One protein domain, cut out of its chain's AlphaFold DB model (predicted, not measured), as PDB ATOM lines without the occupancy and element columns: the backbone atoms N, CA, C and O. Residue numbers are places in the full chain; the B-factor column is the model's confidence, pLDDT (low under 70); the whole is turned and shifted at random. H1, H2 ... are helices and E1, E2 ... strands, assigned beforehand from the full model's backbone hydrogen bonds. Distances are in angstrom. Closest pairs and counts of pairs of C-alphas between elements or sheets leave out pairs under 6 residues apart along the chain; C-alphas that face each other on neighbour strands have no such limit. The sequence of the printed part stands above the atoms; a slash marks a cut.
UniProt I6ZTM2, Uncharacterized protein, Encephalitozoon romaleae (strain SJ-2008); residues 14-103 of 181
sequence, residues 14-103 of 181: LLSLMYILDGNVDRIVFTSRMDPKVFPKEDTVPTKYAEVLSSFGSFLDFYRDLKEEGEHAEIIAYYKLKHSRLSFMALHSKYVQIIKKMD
ATOM      1  N   LEU A  14     184.019 144.042 143.327       89.19
ATOM      2  CA  LEU A  14     185.147 144.619 144.049       89.19
ATOM      3  C   LEU A  14     184.699 145.736 144.998       89.19
ATOM      4  O   LEU A  14     185.152 145.780 146.134       89.19
ATOM      5  N   LEU A  15     183.802 146.620 144.561       87.38
ATOM      6  CA  LEU A  15     183.312 147.711 145.402       87.38
ATOM      7  C   LEU A  15     182.452 147.180 146.556       87.38
ATOM      8  O   LEU A  15     182.627 147.609 147.692       87.38
ATOM      9  N   SER A  16     181.595 146.189 146.284       89.38
ATOM     10  CA  SER A  16     180.844 145.488 147.332       89.38
ATOM     11  C   SER A  16     181.772 144.859 148.375       89.38
ATOM     12  O   SER A  16     181.531 144.986 149.573       89.38
ATOM     13  N   LEU A  17     182.850 144.206 147.927       92.69
ATOM     14  CA  LEU A  17     183.868 143.644 148.815       92.69
ATOM     15  C   LEU A  17     184.570 144.723 149.637       92.69
ATOM     16  O   LEU A  17     184.791 144.510 150.822       92.69
ATOM     17  N   MET A  18     184.896 145.876 149.049       92.50
ATOM     18  CA  MET A  18     185.540 146.958 149.796       92.50
ATOM     19  C   MET A  18     184.647 147.497 150.909       92.50
ATOM     20  O   MET A  18     185.131 147.665 152.020       92.50
ATOM     21  N   TYR A  19     183.351 147.681 150.654       91.62
ATOM     22  CA  TYR A  19     182.406 148.091 151.695       91.62
ATOM     23  C   TYR A  19     182.300 147.073 152.834       91.62
ATOM     24  O   TYR A  19     182.272 147.461 153.999       91.62
ATOM     25  N   ILE A  20     182.314 145.774 152.517       92.75
ATOM     26  CA  ILE A  20     182.343 144.713 153.533       92.75
ATOM     27  C   ILE A  20     183.630 144.778 154.361       92.75
ATOM     28  O   ILE A  20     183.571 144.749 155.588       92.75
ATOM     29  N   LEU A  21     184.788 144.857 153.702       92.62
ATOM     30  CA  LEU A  21     186.091 144.830 154.371       92.62
ATOM     31  C   LEU A  21     186.350 146.074 155.230       92.62
ATOM     32  O   LEU A  21     187.109 145.991 156.191       92.62
ATOM     33  N   ASP A  22     185.724 147.198 154.892       91.25
ATOM     34  CA  ASP A  22     185.801 148.457 155.640       91.25
ATOM     35  C   ASP A  22     184.758 148.539 156.776       91.25
ATOM     36  O   ASP A  22     184.704 149.517 157.515       91.25
ATOM     37  N   GLY A  23     183.886 147.529 156.921       90.56
ATOM     38  CA  GLY A  23     182.768 147.555 157.876       90.56
ATOM     39  C   GLY A  23     181.678 148.585 157.534       90.56
ATOM     40  O   GLY A  23     180.771 148.838 158.335       90.56
ATOM     41  N   ASN A  24     181.737 149.171 156.337       88.19
ATOM     42  CA  ASN A  24     180.807 150.173 155.831       88.19
ATOM     43  C   ASN A  24     179.627 149.495 155.112       88.19
ATOM     44  O   ASN A  24     179.464 149.619 153.900       88.19
ATOM     45  N   VAL A  25     178.808 148.742 155.853       91.38
ATOM     46  CA  VAL A  25     177.643 148.011 155.317       91.38
ATOM     47  C   VAL A  25     176.361 148.472 156.005       91.38
ATOM     48  O   VAL A  25     176.196 148.247 157.198       91.38
ATOM     49  N   ASP A  26     175.445 149.101 155.261       89.12
ATOM     50  CA  ASP A  26     174.083 149.417 155.729       89.12
ATOM     51  C   ASP A  26     173.155 148.223 155.503       89.12
ATOM     52  O   ASP A  26     172.512 147.710 156.417       89.12
ATOM     53  N   ARG A  27     173.131 147.733 154.260       89.94
ATOM     54  CA  ARG A  27     172.312 146.585 153.875       89.94
ATOM     55  C   ARG A  27     172.893 145.834 152.694       89.94
ATOM     56  O   ARG A  27     173.572 146.395 151.831       89.94
ATOM     57  N   ILE A  28     172.524 144.563 152.610       87.69
ATOM     58  CA  ILE A  28     172.881 143.677 151.507       87.69
ATOM     59  C   ILE A  28     171.594 143.218 150.834       87.69
ATOM     60  O   ILE A  28     170.671 142.738 151.489       87.69
ATOM     61  N   VAL A  29     171.524 143.387 149.516       84.31
ATOM     62  CA  VAL A  29     170.384 142.965 148.695       84.31
ATOM     63  C   VAL A  29     170.880 141.989 147.645       84.31
ATOM     64  O   VAL A  29     171.930 142.203 147.047       84.31
ATOM     65  N   PHE A  30     170.115 140.935 147.388       82.12
ATOM     66  CA  PHE A  30     170.425 139.977 146.335       82.12
ATOM     67  C   PHE A  30     169.755 140.391 145.024       82.12
ATOM     68  O   PHE A  30     168.594 140.804 145.002       82.12
ATOM     69  N   THR A  31     170.494 140.309 143.918       77.88
ATOM     70  CA  THR A  31     169.938 140.523 142.578       77.88
ATOM     71  C   THR A  31     168.990 139.380 142.203       77.88
ATOM     72  O   THR A  31     168.948 138.336 142.853       77.88
ATOM     73  N   SER A  32     168.274 139.520 141.086       72.62
ATOM     74  CA  SER A  32     167.473 138.427 140.514       72.62
ATOM     75  C   SER A  32     168.294 137.185 140.135       72.62
ATOM     76  O   SER A  32     167.718 136.121 139.930       72.62
ATOM     77  N   ARG A  33     169.627 137.301 140.049       77.44
ATOM     78  CA  ARG A  33     170.560 136.186 139.830       77.44
ATOM     79  C   ARG A  33     171.205 135.682 141.124       77.44
ATOM     80  O   ARG A  33     172.140 134.893 141.062       77.44
ATOM     81  N   MET A  34     170.701 136.123 142.279       78.56
ATOM     82  CA  MET A  34     171.236 135.821 143.609       78.56
ATOM     83  C   MET A  34     172.668 136.328 143.835       78.56
ATOM     84  O   MET A  34     173.359 135.848 144.730       78.56
ATOM     85  N   ASP A  35     173.116 137.328 143.068       83.69
ATOM     86  CA  ASP A  35     174.376 138.011 143.361       83.69
ATOM     87  C   ASP A  35     174.154 138.981 144.531       83.69
ATOM     88  O   ASP A  35     173.234 139.802 144.459       83.69
ATOM     89  N   PRO A  36     174.975 138.953 145.591       83.75
ATOM     90  CA  PRO A  36     174.905 139.961 146.631       83.75
ATOM     91  C   PRO A  36     175.304 141.329 146.061       83.75
ATOM     92  O   PRO A  36     176.198 141.449 145.217       83.75
ATOM     93  N   LYS A  37     174.638 142.381 146.529       84.75
ATOM     94  CA  LYS A  37     174.978 143.783 146.291       84.75
ATOM     95  C   LYS A  37     174.967 144.511 147.626       84.75
ATOM     96  O   LYS A  37     173.961 144.496 148.336       84.75
ATOM     97  N   VAL A  38     176.086 145.145 147.943       85.25
ATOM     98  CA  VAL A  38     176.296 145.826 149.221       85.25
ATOM     99  C   VAL A  38     176.009 147.309 149.039       85.25
ATOM    100  O   VAL A  38     176.509 147.930 148.098       85.25
ATOM    101  N   PHE A  39     175.184 147.860 149.923       83.38
ATOM    102  CA  PHE A  39     174.939 149.292 150.030       83.38
ATOM    103  C   PHE A  39     175.621 149.803 151.299       83.38
ATOM    104  O   PHE A  39     175.388 149.228 152.369       83.38
ATOM    105  N   PRO A  40     176.474 150.830 151.194       86.50
ATOM    106  CA  PRO A  40     177.211 151.322 152.341       86.50
ATOM    107  C   PRO A  40     176.362 152.241 153.226       86.50
ATOM    108  O   PRO A  40     175.344 152.772 152.779       86.50
ATOM    109  N   LYS A  41     176.803 152.440 154.474       85.12
ATOM    110  CA  LYS A  41     176.242 153.459 155.381       85.12
ATOM    111  C   LYS A  41     176.612 154.861 154.904       85.12
ATOM    112  O   LYS A  41     175.788 155.769 154.954       85.12
ATOM    113  N   GLU A  42     177.839 155.010 154.415       84.06
ATOM    114  CA  GLU A  42     178.381 156.249 153.858       84.06
ATOM    115  C   GLU A  42     178.805 156.033 152.402       84.06
ATOM    116  O   GLU A  42     179.460 155.039 152.093       84.06
ATOM    117  N   ASP A  43     178.469 156.961 151.500       76.44
ATOM    118  CA  ASP A  43     178.786 156.869 150.059       76.44
ATOM    119  C   ASP A  43     180.254 157.233 149.746       76.44
ATOM    120  O   ASP A  43     180.577 157.974 148.817       76.44
ATOM    121  N   THR A  44     181.161 156.748 150.587       79.88
ATOM    122  CA  THR A  44     182.602 156.963 150.523       79.88
ATOM    123  C   THR A  44     183.277 155.710 149.993       79.88
ATOM    124  O   THR A  44     183.264 154.651 150.615       79.88
ATOM    125  N   VAL A  45     183.895 155.822 148.815       79.62
ATOM    126  CA  VAL A  45     184.658 154.717 148.223       79.62
ATOM    127  C   VAL A  45     185.926 154.476 149.058       79.62
ATOM    128  O   VAL A  45     186.737 155.399 149.176       79.62
ATOM    129  N   PRO A  46     186.150 153.261 149.601       83.50
ATOM    130  CA  PRO A  46     187.318 152.994 150.437       83.50
ATOM    131  C   PRO A  46     188.627 153.170 149.662       83.50
ATOM    132  O   PRO A  46     188.732 152.744 148.513       83.50
ATOM    133  N   THR A  47     189.666 153.727 150.291       81.56
ATOM    134  CA  THR A  47     190.968 154.000 149.640       81.56
ATOM    135  C   THR A  47     191.585 152.746 149.017       81.56
ATOM    136  O   THR A  47     192.109 152.781 147.901       81.56
ATOM    137  N   LYS A  48     191.418 151.603 149.692       86.19
ATOM    138  CA  LYS A  48     191.877 150.287 149.236       86.19
ATOM    139  C   LYS A  48     191.285 149.876 147.883       86.19
ATOM    140  O   LYS A  48     191.894 149.096 147.156       86.19
ATOM    141  N   TYR A  49     190.133 150.430 147.497       86.75
ATOM    142  CA  TYR A  49     189.540 150.217 146.179       86.75
ATOM    143  C   TYR A  49     190.478 150.672 145.050       86.75
ATOM    144  O   TYR A  49     190.725 149.918 144.108       86.75
ATOM    145  N   ALA A  50     191.048 151.875 145.169       84.75
ATOM    146  CA  ALA A  50     191.988 152.412 144.189       84.75
ATOM    147  C   ALA A  50     193.318 151.641 144.196       84.75
ATOM    148  O   ALA A  50     193.890 151.383 143.139       84.75
ATOM    149  N   GLU A  51     193.784 151.211 145.372       87.00
ATOM    150  CA  GLU A  51     195.013 150.420 145.510       87.00
ATOM    151  C   GLU A  51     194.904 149.065 144.805       87.00
ATOM    152  O   GLU A  51     195.811 148.667 144.073       87.00
ATOM    153  N   VAL A  52     193.771 148.375 144.956       89.88
ATOM    154  CA  VAL A  52     193.526 147.089 144.287       89.88
ATOM    155  C   VAL A  52     193.401 147.257 142.772       89.88
ATOM    156  O   VAL A  52     193.808 146.374 142.020       89.88
ATOM    157  N   LEU A  53     192.906 148.402 142.303       86.19
ATOM    158  CA  LEU A  53     192.802 148.722 140.876       86.19
ATOM    159  C   LEU A  53     194.066 149.353 140.276       86.19
ATOM    160  O   LEU A  53     194.082 149.648 139.083       86.19
ATOM    161  N   SER A  54     195.133 149.532 141.057       84.44
ATOM    162  CA  SER A  54     196.371 150.171 140.586       84.44
ATOM    163  C   SER A  54     197.088 149.374 139.490       84.44
ATOM    164  O   SER A  54     197.773 149.944 138.639       84.44
ATOM    165  N   SER A  55     196.924 148.049 139.483       85.50
ATOM    166  CA  SER A  55     197.387 147.172 138.414       85.50
ATOM    167  C   SER A  55     196.556 145.891 138.366       85.50
ATOM    168  O   SER A  55     195.924 145.506 139.351       85.50
ATOM    169  N   PHE A  56     196.597 145.174 137.240       86.69
ATOM    170  CA  PHE A  56     195.942 143.868 137.158       86.69
ATOM    171  C   PHE A  56     196.588 142.843 138.108       86.69
ATOM    172  O   PHE A  56     195.893 141.988 138.644       86.69
ATOM    173  N   GLY A  57     197.895 142.963 138.370       86.75
ATOM    174  CA  GLY A  57     198.582 142.158 139.384       86.75
ATOM    175  C   GLY A  57     198.016 142.406 140.783       86.75
ATOM    176  O   GLY A  57     197.604 141.459 141.444       86.75
ATOM    177  N   SER A  58     197.878 143.678 141.174       89.00
ATOM    178  CA  SER A  58     197.262 144.094 142.445       89.00
ATOM    179  C   SER A  58     195.837 143.543 142.593       89.00
ATOM    180  O   SER A  58     195.452 143.073 143.663       89.00
ATOM    181  N   PHE A  59     195.068 143.551 141.501       91.12
ATOM    182  CA  PHE A  59     193.717 142.997 141.450       91.12
ATOM    183  C   PHE A  59     193.698 141.483 141.704       91.12
ATOM    184  O   PHE A  59     192.900 141.006 142.510       91.12
ATOM    185  N   LEU A  60     194.580 140.722 141.052       91.44
ATOM    186  CA  LEU A  60     194.673 139.271 141.246       91.44
ATOM    187  C   LEU A  60     195.152 138.910 142.655       91.44
ATOM    188  O   LEU A  60     194.581 138.022 143.289       91.44
ATOM    189  N   ASP A  61     196.174 139.614 143.140       93.94
ATOM    190  CA  ASP A  61     196.749 139.405 144.467       93.94
ATOM    191  C   ASP A  61     195.713 139.658 145.563       93.94
ATOM    192  O   ASP A  61     195.585 138.851 146.481       93.94
ATOM    193  N   PHE A  62     194.885 140.696 145.410       94.75
ATOM    194  CA  PHE A  62     193.784 140.959 146.331       94.75
ATOM    195  C   PHE A  62     192.848 139.756 146.494       94.75
ATOM    196  O   PHE A  62     192.585 139.353 147.623       94.75
ATOM    197  N   TYR A  63     192.361 139.157 145.400       92.75
ATOM    198  CA  TYR A  63     191.449 138.007 145.485       92.75
ATOM    199  C   TYR A  63     192.142 136.725 145.957       92.75
ATOM    200  O   TYR A  63     191.510 135.903 146.626       92.75
ATOM    201  N   ARG A  64     193.425 136.543 145.621       91.19
ATOM    202  CA  ARG A  64     194.233 135.413 146.100       91.19
ATOM    203  C   ARG A  64     194.396 135.461 147.620       91.19
ATOM    204  O   ARG A  64     194.218 134.440 148.281       91.19
ATOM    205  N   ASP A  65     194.679 136.647 148.146       94.44
ATOM    206  CA  ASP A  65     195.032 136.860 149.549       94.44
ATOM    207  C   ASP A  65     193.802 137.240 150.410       94.44
ATOM    208  O   ASP A  65     193.912 137.449 151.621       94.44
ATOM    209  N   LEU A  66     192.609 137.295 149.799       94.50
ATOM    210  CA  LEU A  66     191.337 137.601 150.454       94.50
ATOM    211  C   LEU A  66     190.982 136.538 151.507       94.50
ATOM    212  O   LEU A  66     190.791 135.355 151.191       94.50
ATOM    213  N   LYS A  67     190.859 136.976 152.763       93.31
ATOM    214  CA  LYS A  67     190.468 136.138 153.902       93.31
ATOM    215  C   LYS A  67     188.955 136.119 154.086       93.31
ATOM    216  O   LYS A  67     188.311 137.161 154.056       93.31
ATOM    217  N   GLU A  68     188.408 134.930 154.299       93.31
ATOM    218  CA  GLU A  68     186.974 134.676 154.490       93.31
ATOM    219  C   GLU A  68     186.621 134.788 155.980       93.31
ATOM    220  O   GLU A  68     186.315 133.802 156.642       93.31
ATOM    221  N   GLU A  69     186.744 135.993 156.535       90.31
ATOM    222  CA  GLU A  69     186.608 136.254 157.973       90.31
ATOM    223  C   GLU A  69     185.619 137.409 158.231       90.31
ATOM    224  O   GLU A  69     185.398 138.257 157.366       90.31
ATOM    225  N   GLY A  70     185.030 137.455 159.433       90.50
ATOM    226  CA  GLY A  70     184.128 138.530 159.875       90.50
ATOM    227  C   GLY A  70     182.630 138.262 159.668       90.50
ATOM    228  O   GLY A  70     182.217 137.159 159.313       90.50
ATOM    229  N   GLU A  71     181.808 139.292 159.902       89.94
ATOM    230  CA  GLU A  71     180.330 139.229 159.908       89.94
ATOM    231  C   GLU A  71     179.721 138.802 158.558       89.94
ATOM    232  O   GLU A  71     178.631 138.236 158.505       89.94
ATOM    233  N   HIS A  72     180.439 139.018 157.454       93.12
ATOM    234  CA  HIS A  72     179.986 138.691 156.098       93.12
ATOM    235  C   HIS A  72     180.897 137.674 155.392       93.12
ATOM    236  O   HIS A  72     181.007 137.689 154.163       93.12
ATOM    237  N   ALA A  73     181.539 136.778 156.152       93.06
ATOM    238  CA  ALA A  73     182.468 135.770 155.631       93.06
ATOM    239  C   ALA A  73     181.887 134.947 154.464       93.06
ATOM    240  O   ALA A  73     182.577 134.715 153.475       93.06
ATOM    241  N   GLU A  74     180.603 134.578 154.516       91.75
ATOM    242  CA  GLU A  74     179.934 133.813 153.450       91.75
ATOM    243  C   GLU A  74     179.852 134.580 152.120       91.75
ATOM    244  O   GLU A  74     180.024 134.007 151.043       91.75
ATOM    245  N   ILE A  75     179.639 135.896 152.175       91.88
ATOM    246  CA  ILE A  75     179.571 136.759 150.987       91.88
ATOM    247  C   ILE A  75     180.972 136.980 150.410       91.88
ATOM    248  O   ILE A  75     181.156 136.994 149.191       91.88
ATOM    249  N   ILE A  76     181.977 137.101 151.280       94.19
ATOM    250  CA  ILE A  76     183.383 137.165 150.874       94.19
ATOM    251  C   ILE A  76     183.782 135.864 150.162       94.19
ATOM    252  O   ILE A  76     184.323 135.911 149.053       94.19
ATOM    253  N   ALA A  77     183.453 134.710 150.752       93.81
ATOM    254  CA  ALA A  77     183.697 133.390 150.174       93.81
ATOM    255  C   ALA A  77     183.009 133.234 148.813       93.81
ATOM    256  O   ALA A  77     183.624 132.767 147.851       93.81
ATOM    257  N   TYR A  78     181.764 133.706 148.695       92.31
ATOM    258  CA  TYR A  78     181.034 133.738 147.432       92.31
ATOM    259  C   TYR A  78     181.794 134.511 146.342       92.31
ATOM    260  O   TYR A  78     182.048 133.960 145.268       92.31
ATOM    261  N   TYR A  79     182.209 135.759 146.596       90.69
ATOM    262  CA  TYR A  79     182.913 136.551 145.581       90.69
ATOM    263  C   TYR A  79     184.287 135.977 145.236       90.69
ATOM    264  O   TYR A  79     184.702 136.026 144.076       90.69
ATOM    265  N   LYS A  80     184.985 135.402 146.218       92.50
ATOM    266  CA  LYS A  80     186.269 134.735 146.000       92.50
ATOM    267  C   LYS A  80     186.123 133.500 145.112       92.50
ATOM    268  O   LYS A  80     186.853 133.376 144.130       92.50
ATOM    269  N   LEU A  81     185.141 132.637 145.388       89.88
ATOM    270  CA  LEU A  81     184.835 131.458 144.569       89.88
ATOM    271  C   LEU A  81     184.395 131.849 143.153       89.88
ATOM    272  O   LEU A  81     184.777 131.229 142.159       89.88
ATOM    273  N   LYS A  82     183.581 132.897 143.056       87.00
ATOM    274  CA  LYS A  82     183.137 133.465 141.788       87.00
ATOM    275  C   LYS A  82     184.318 133.957 140.956       87.00
ATOM    276  O   LYS A  82     184.419 133.596 139.789       87.00
ATOM    277  N   HIS A  83     185.254 134.686 141.566       88.62
ATOM    278  CA  HIS A  83     186.495 135.111 140.923       88.62
ATOM    279  C   HIS A  83     187.374 133.919 140.516       88.62
ATOM    280  O   HIS A  83     187.853 133.869 139.387       88.62
ATOM    281  N   SER A  84     187.557 132.918 141.385       85.94
ATOM    282  CA  SER A  84     188.423 131.762 141.102       85.94
ATOM    283  C   SER A  84     187.909 130.862 139.974       85.94
ATOM    284  O   SER A  84     188.678 130.090 139.406       85.94
ATOM    285  N   ARG A  85     186.610 130.923 139.659       87.81
ATOM    286  CA  ARG A  85     185.995 130.177 138.550       87.81
ATOM    287  C   ARG A  85     186.132 130.868 137.195       87.81
ATOM    288  O   ARG A  85     185.884 130.235 136.169       87.81
ATOM    289  N   LEU A  86     186.494 132.148 137.173       79.06
ATOM    290  CA  LEU A  86     186.648 132.895 135.932       79.06
ATOM    291  C   LEU A  86     187.970 132.539 135.250       79.06
ATOM    292  O   LEU A  86     189.008 132.361 135.885       79.06
ATOM    293  N   SER A  87     187.937 132.473 133.918       79.06
ATOM    294  CA  SER A  87     189.167 132.375 133.138       79.06
ATOM    295  C   SER A  87     189.989 133.654 133.296       79.06
ATOM    296  O   SER A  87     189.450 134.741 133.506       79.06
ATOM    297  N   PHE A  88     191.303 133.551 133.111       77.69
ATOM    298  CA  PHE A  88     192.199 134.708 133.169       77.69
ATOM    299  C   PHE A  88     191.757 135.854 132.238       77.69
ATOM    300  O   PHE A  88     191.795 137.024 132.608       77.69
ATOM    301  N   MET A  89     191.250 135.511 131.047       75.12
ATOM    302  CA  MET A  89     190.717 136.486 130.091       75.12
ATOM    303  C   MET A  89     189.446 137.174 130.599       75.12
ATOM    304  O   MET A  89     189.282 138.379 130.400       75.12
ATOM    305  N   ALA A  90     188.559 136.435 131.270       75.56
ATOM    306  CA  ALA A  90     187.358 137.000 131.876       75.56
ATOM    307  C   ALA A  90     187.705 137.925 133.054       75.56
ATOM    308  O   ALA A  90     187.154 139.021 133.151       75.56
ATOM    309  N   LEU A  91     188.680 137.539 133.885       82.38
ATOM    310  CA  LEU A  91     189.200 138.365 134.979       82.38
ATOM    311  C   LEU A  91     189.784 139.685 134.477       82.38
ATOM    312  O   LEU A  91     189.423 140.753 134.969       82.38
ATOM    313  N   HIS A  92     190.624 139.629 133.444       81.62
ATOM    314  CA  HIS A  92     191.188 140.827 132.829       81.62
ATOM    315  C   HIS A  92     190.105 141.723 132.211       81.62
ATOM    316  O   HIS A  92     190.124 142.940 132.391       81.62
ATOM    317  N   SER A  93     189.127 141.134 131.513       76.88
ATOM    318  CA  SER A  93     187.985 141.880 130.970       76.88
ATOM    319  C   SER A  93     187.234 142.631 132.074       76.88
ATOM    320  O   SER A  93     186.950 143.820 131.923       76.88
ATOM    321  N   LYS A  94     186.993 141.977 133.217       79.69
ATOM    322  CA  LYS A  94     186.334 142.574 134.386       79.69
ATOM    323  C   LYS A  94     187.149 143.733 134.965       79.69
ATOM    324  O   LYS A  94     186.606 144.820 135.136       79.69
ATOM    325  N   TYR A  95     188.453 143.548 135.168       84.69
ATOM    326  CA  TYR A  95     189.370 144.609 135.607       84.69
ATOM    327  C   TYR A  95     189.320 145.840 134.684       84.69
ATOM    328  O   TYR A  95     189.087 146.960 135.140       84.69
ATOM    329  N   VAL A  96     189.438 145.634 133.367       81.56
ATOM    330  CA  VAL A  96     189.377 146.724 132.377       81.56
ATOM    331  C   VAL A  96     188.020 147.428 132.395       81.56
ATOM    332  O   VAL A  96     187.967 148.649 132.271       81.56
ATOM    333  N   GLN A  97     186.920 146.688 132.531       81.00
ATOM    334  CA  GLN A  97     185.582 147.279 132.617       81.00
ATOM    335  C   GLN A  97     185.404 148.136 133.873       81.00
ATOM    336  O   GLN A  97     184.769 149.185 133.791       81.00
ATOM    337  N   ILE A  98     185.953 147.708 135.013       79.62
ATOM    338  CA  ILE A  98     185.877 148.459 136.269       79.62
ATOM    339  C   ILE A  98     186.652 149.778 136.146       79.62
ATOM    340  O   ILE A  98     186.094 150.831 136.442       79.62
ATOM    341  N   ILE A  99     187.875 149.746 135.609       80.88
ATOM    342  CA  ILE A  99     188.695 150.956 135.423       80.88
ATOM    343  C   ILE A  99     188.070 151.915 134.408       80.88
ATOM    344  O   ILE A  99     187.959 153.106 134.674       80.88
ATOM    345  N   LYS A 100     187.571 151.409 133.274       68.38
ATOM    346  CA  LYS A 100     186.894 152.243 132.263       68.38
ATOM    347  C   LYS A 100     185.633 152.937 132.779       68.38
ATOM    348  O   LYS A 100     185.215 153.926 132.195       68.38
ATOM    349  N   LYS A 101     184.986 152.409 133.824       60.72
ATOM    350  CA  LYS A 101     183.836 153.070 134.457       60.72
ATOM    351  C   LYS A 101     184.250 154.219 135.388       60.72
ATOM    352  O   LYS A 101     183.387 155.042 135.681       60.72
ATOM    353  N   MET A 102     185.510 154.277 135.836       55.03
ATOM    354  CA  MET A 102     186.042 155.402 136.620       55.03
ATOM    355  C   MET A 102     186.378 156.605 135.727       55.03
ATOM    356  O   MET A 102     186.061 157.731 136.098       55.03
ATOM    357  N   ASP A 103     186.895 156.365 134.519       43.66
ATOM    358  CA  ASP A 103     187.162 157.407 133.519       43.66
ATOM    359  C   ASP A 103     185.919 157.664 132.648       43.66
ATOM    360  O   ASP A 103     185.799 157.169 131.526       43.66
TER     361      ASP A 103
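What this domain is: This is residues 14 to 103 of the 181 residues of an uncharacterized protein of Encephalitozoon romaleae (strain SJ-2008) (UniProt I6ZTM2). A short helix, H1, lies near the middle, and the chain runs on round it: the two-stranded hairpin of E1 and E2 covers one side of H1 with E2 next to it, H2 crosses H1 on another side, and H4 runs past it on a third. H3 and H5 lie farther out, away from the hairpin, and H5 meets the rest through few contacts. The printed part has 90 residues, with five named helices and two named strands in the order H1, E1, E2, H2, H3, H4, H5; the sheet, E1 - E2, is antiparallel. The class is mostly helix, with 51 helix and 8 strand residues among the 59 in named elements. The whole is compact, with a radius of gyration of the C-alphas of 12.8 A, and rounded, spanning 32 by 27 by 26 A.

Where its parts are: H1, residues 14 to 21, begins with C-alpha 14 at (185.147, 144.619, 144.049) and is 10.4 A long. E1 is residues 27 to 30, 10.2 A, and E2 is residues 36 to 39, 9.9 A. H2, residues 47 to 52, is 9.1 A long. H3, residues 56 to 65, measures 14.3 A. H4, residues 73 to 84, measures 16.2 A from C-alpha 73 at (182.468, 135.770, 155.631). H5, residues 88 to 102, is the longest helix at 21.9 A and ends with C-alpha 102 at (186.042, 155.402, 136.620).

How they stand to each other: The closest C-alphas of H1 and E2 are those of Ser 16 and Val 38, 4.9 A apart. E1 and E2 form an antiparallel hairpin at 150 degrees, with N 29 and O 37 at 2.9 A and N 37 and O 29 at 2.8 A, within hydrogen-bond range. H1 and H2 touch at a steep tilt of 52 degrees, opposite ways, closest at the C-alphas of Met 18 and Tyr 49, 6.3 A. H1 and H4 are close but not clearly touching, with the C-alphas of Leu 17 and Ile 76 closest at 6.8 A. H2 and H3 touch only at the corner by their link, closest at the C-alphas of Val 52 and Phe 59, 5.0 A. H4, with residues 80 to 83 alone, only just touches H3, with 3 pairs of C-alphas within 8 A, closest at Tyr 63 and Lys 80, 6.1 A. H5, with residues 92 to 95 alone, only just touches H3, also with 3 pairs, closest at the C-alphas of Phe 56 and Tyr 95, 6.8 A. H1 is apart from H3 and from H5. Every O i to N i+4 pair is within hydrogen-bond range in H1, H2, H3 and H4, and 10 of 11 are in H5.

The domain as a whole: The two C-alphas farthest apart are those of Lys 41 and Met 89, 33.7 A. The printed part has no cut and no long link; the links E2 to H2 and H3 to H4 are short, the others tight. The mean pLDDT of the printed part is 85.3, and residues 100 to 103, of which 100 to 102 belong to H5, are under 70.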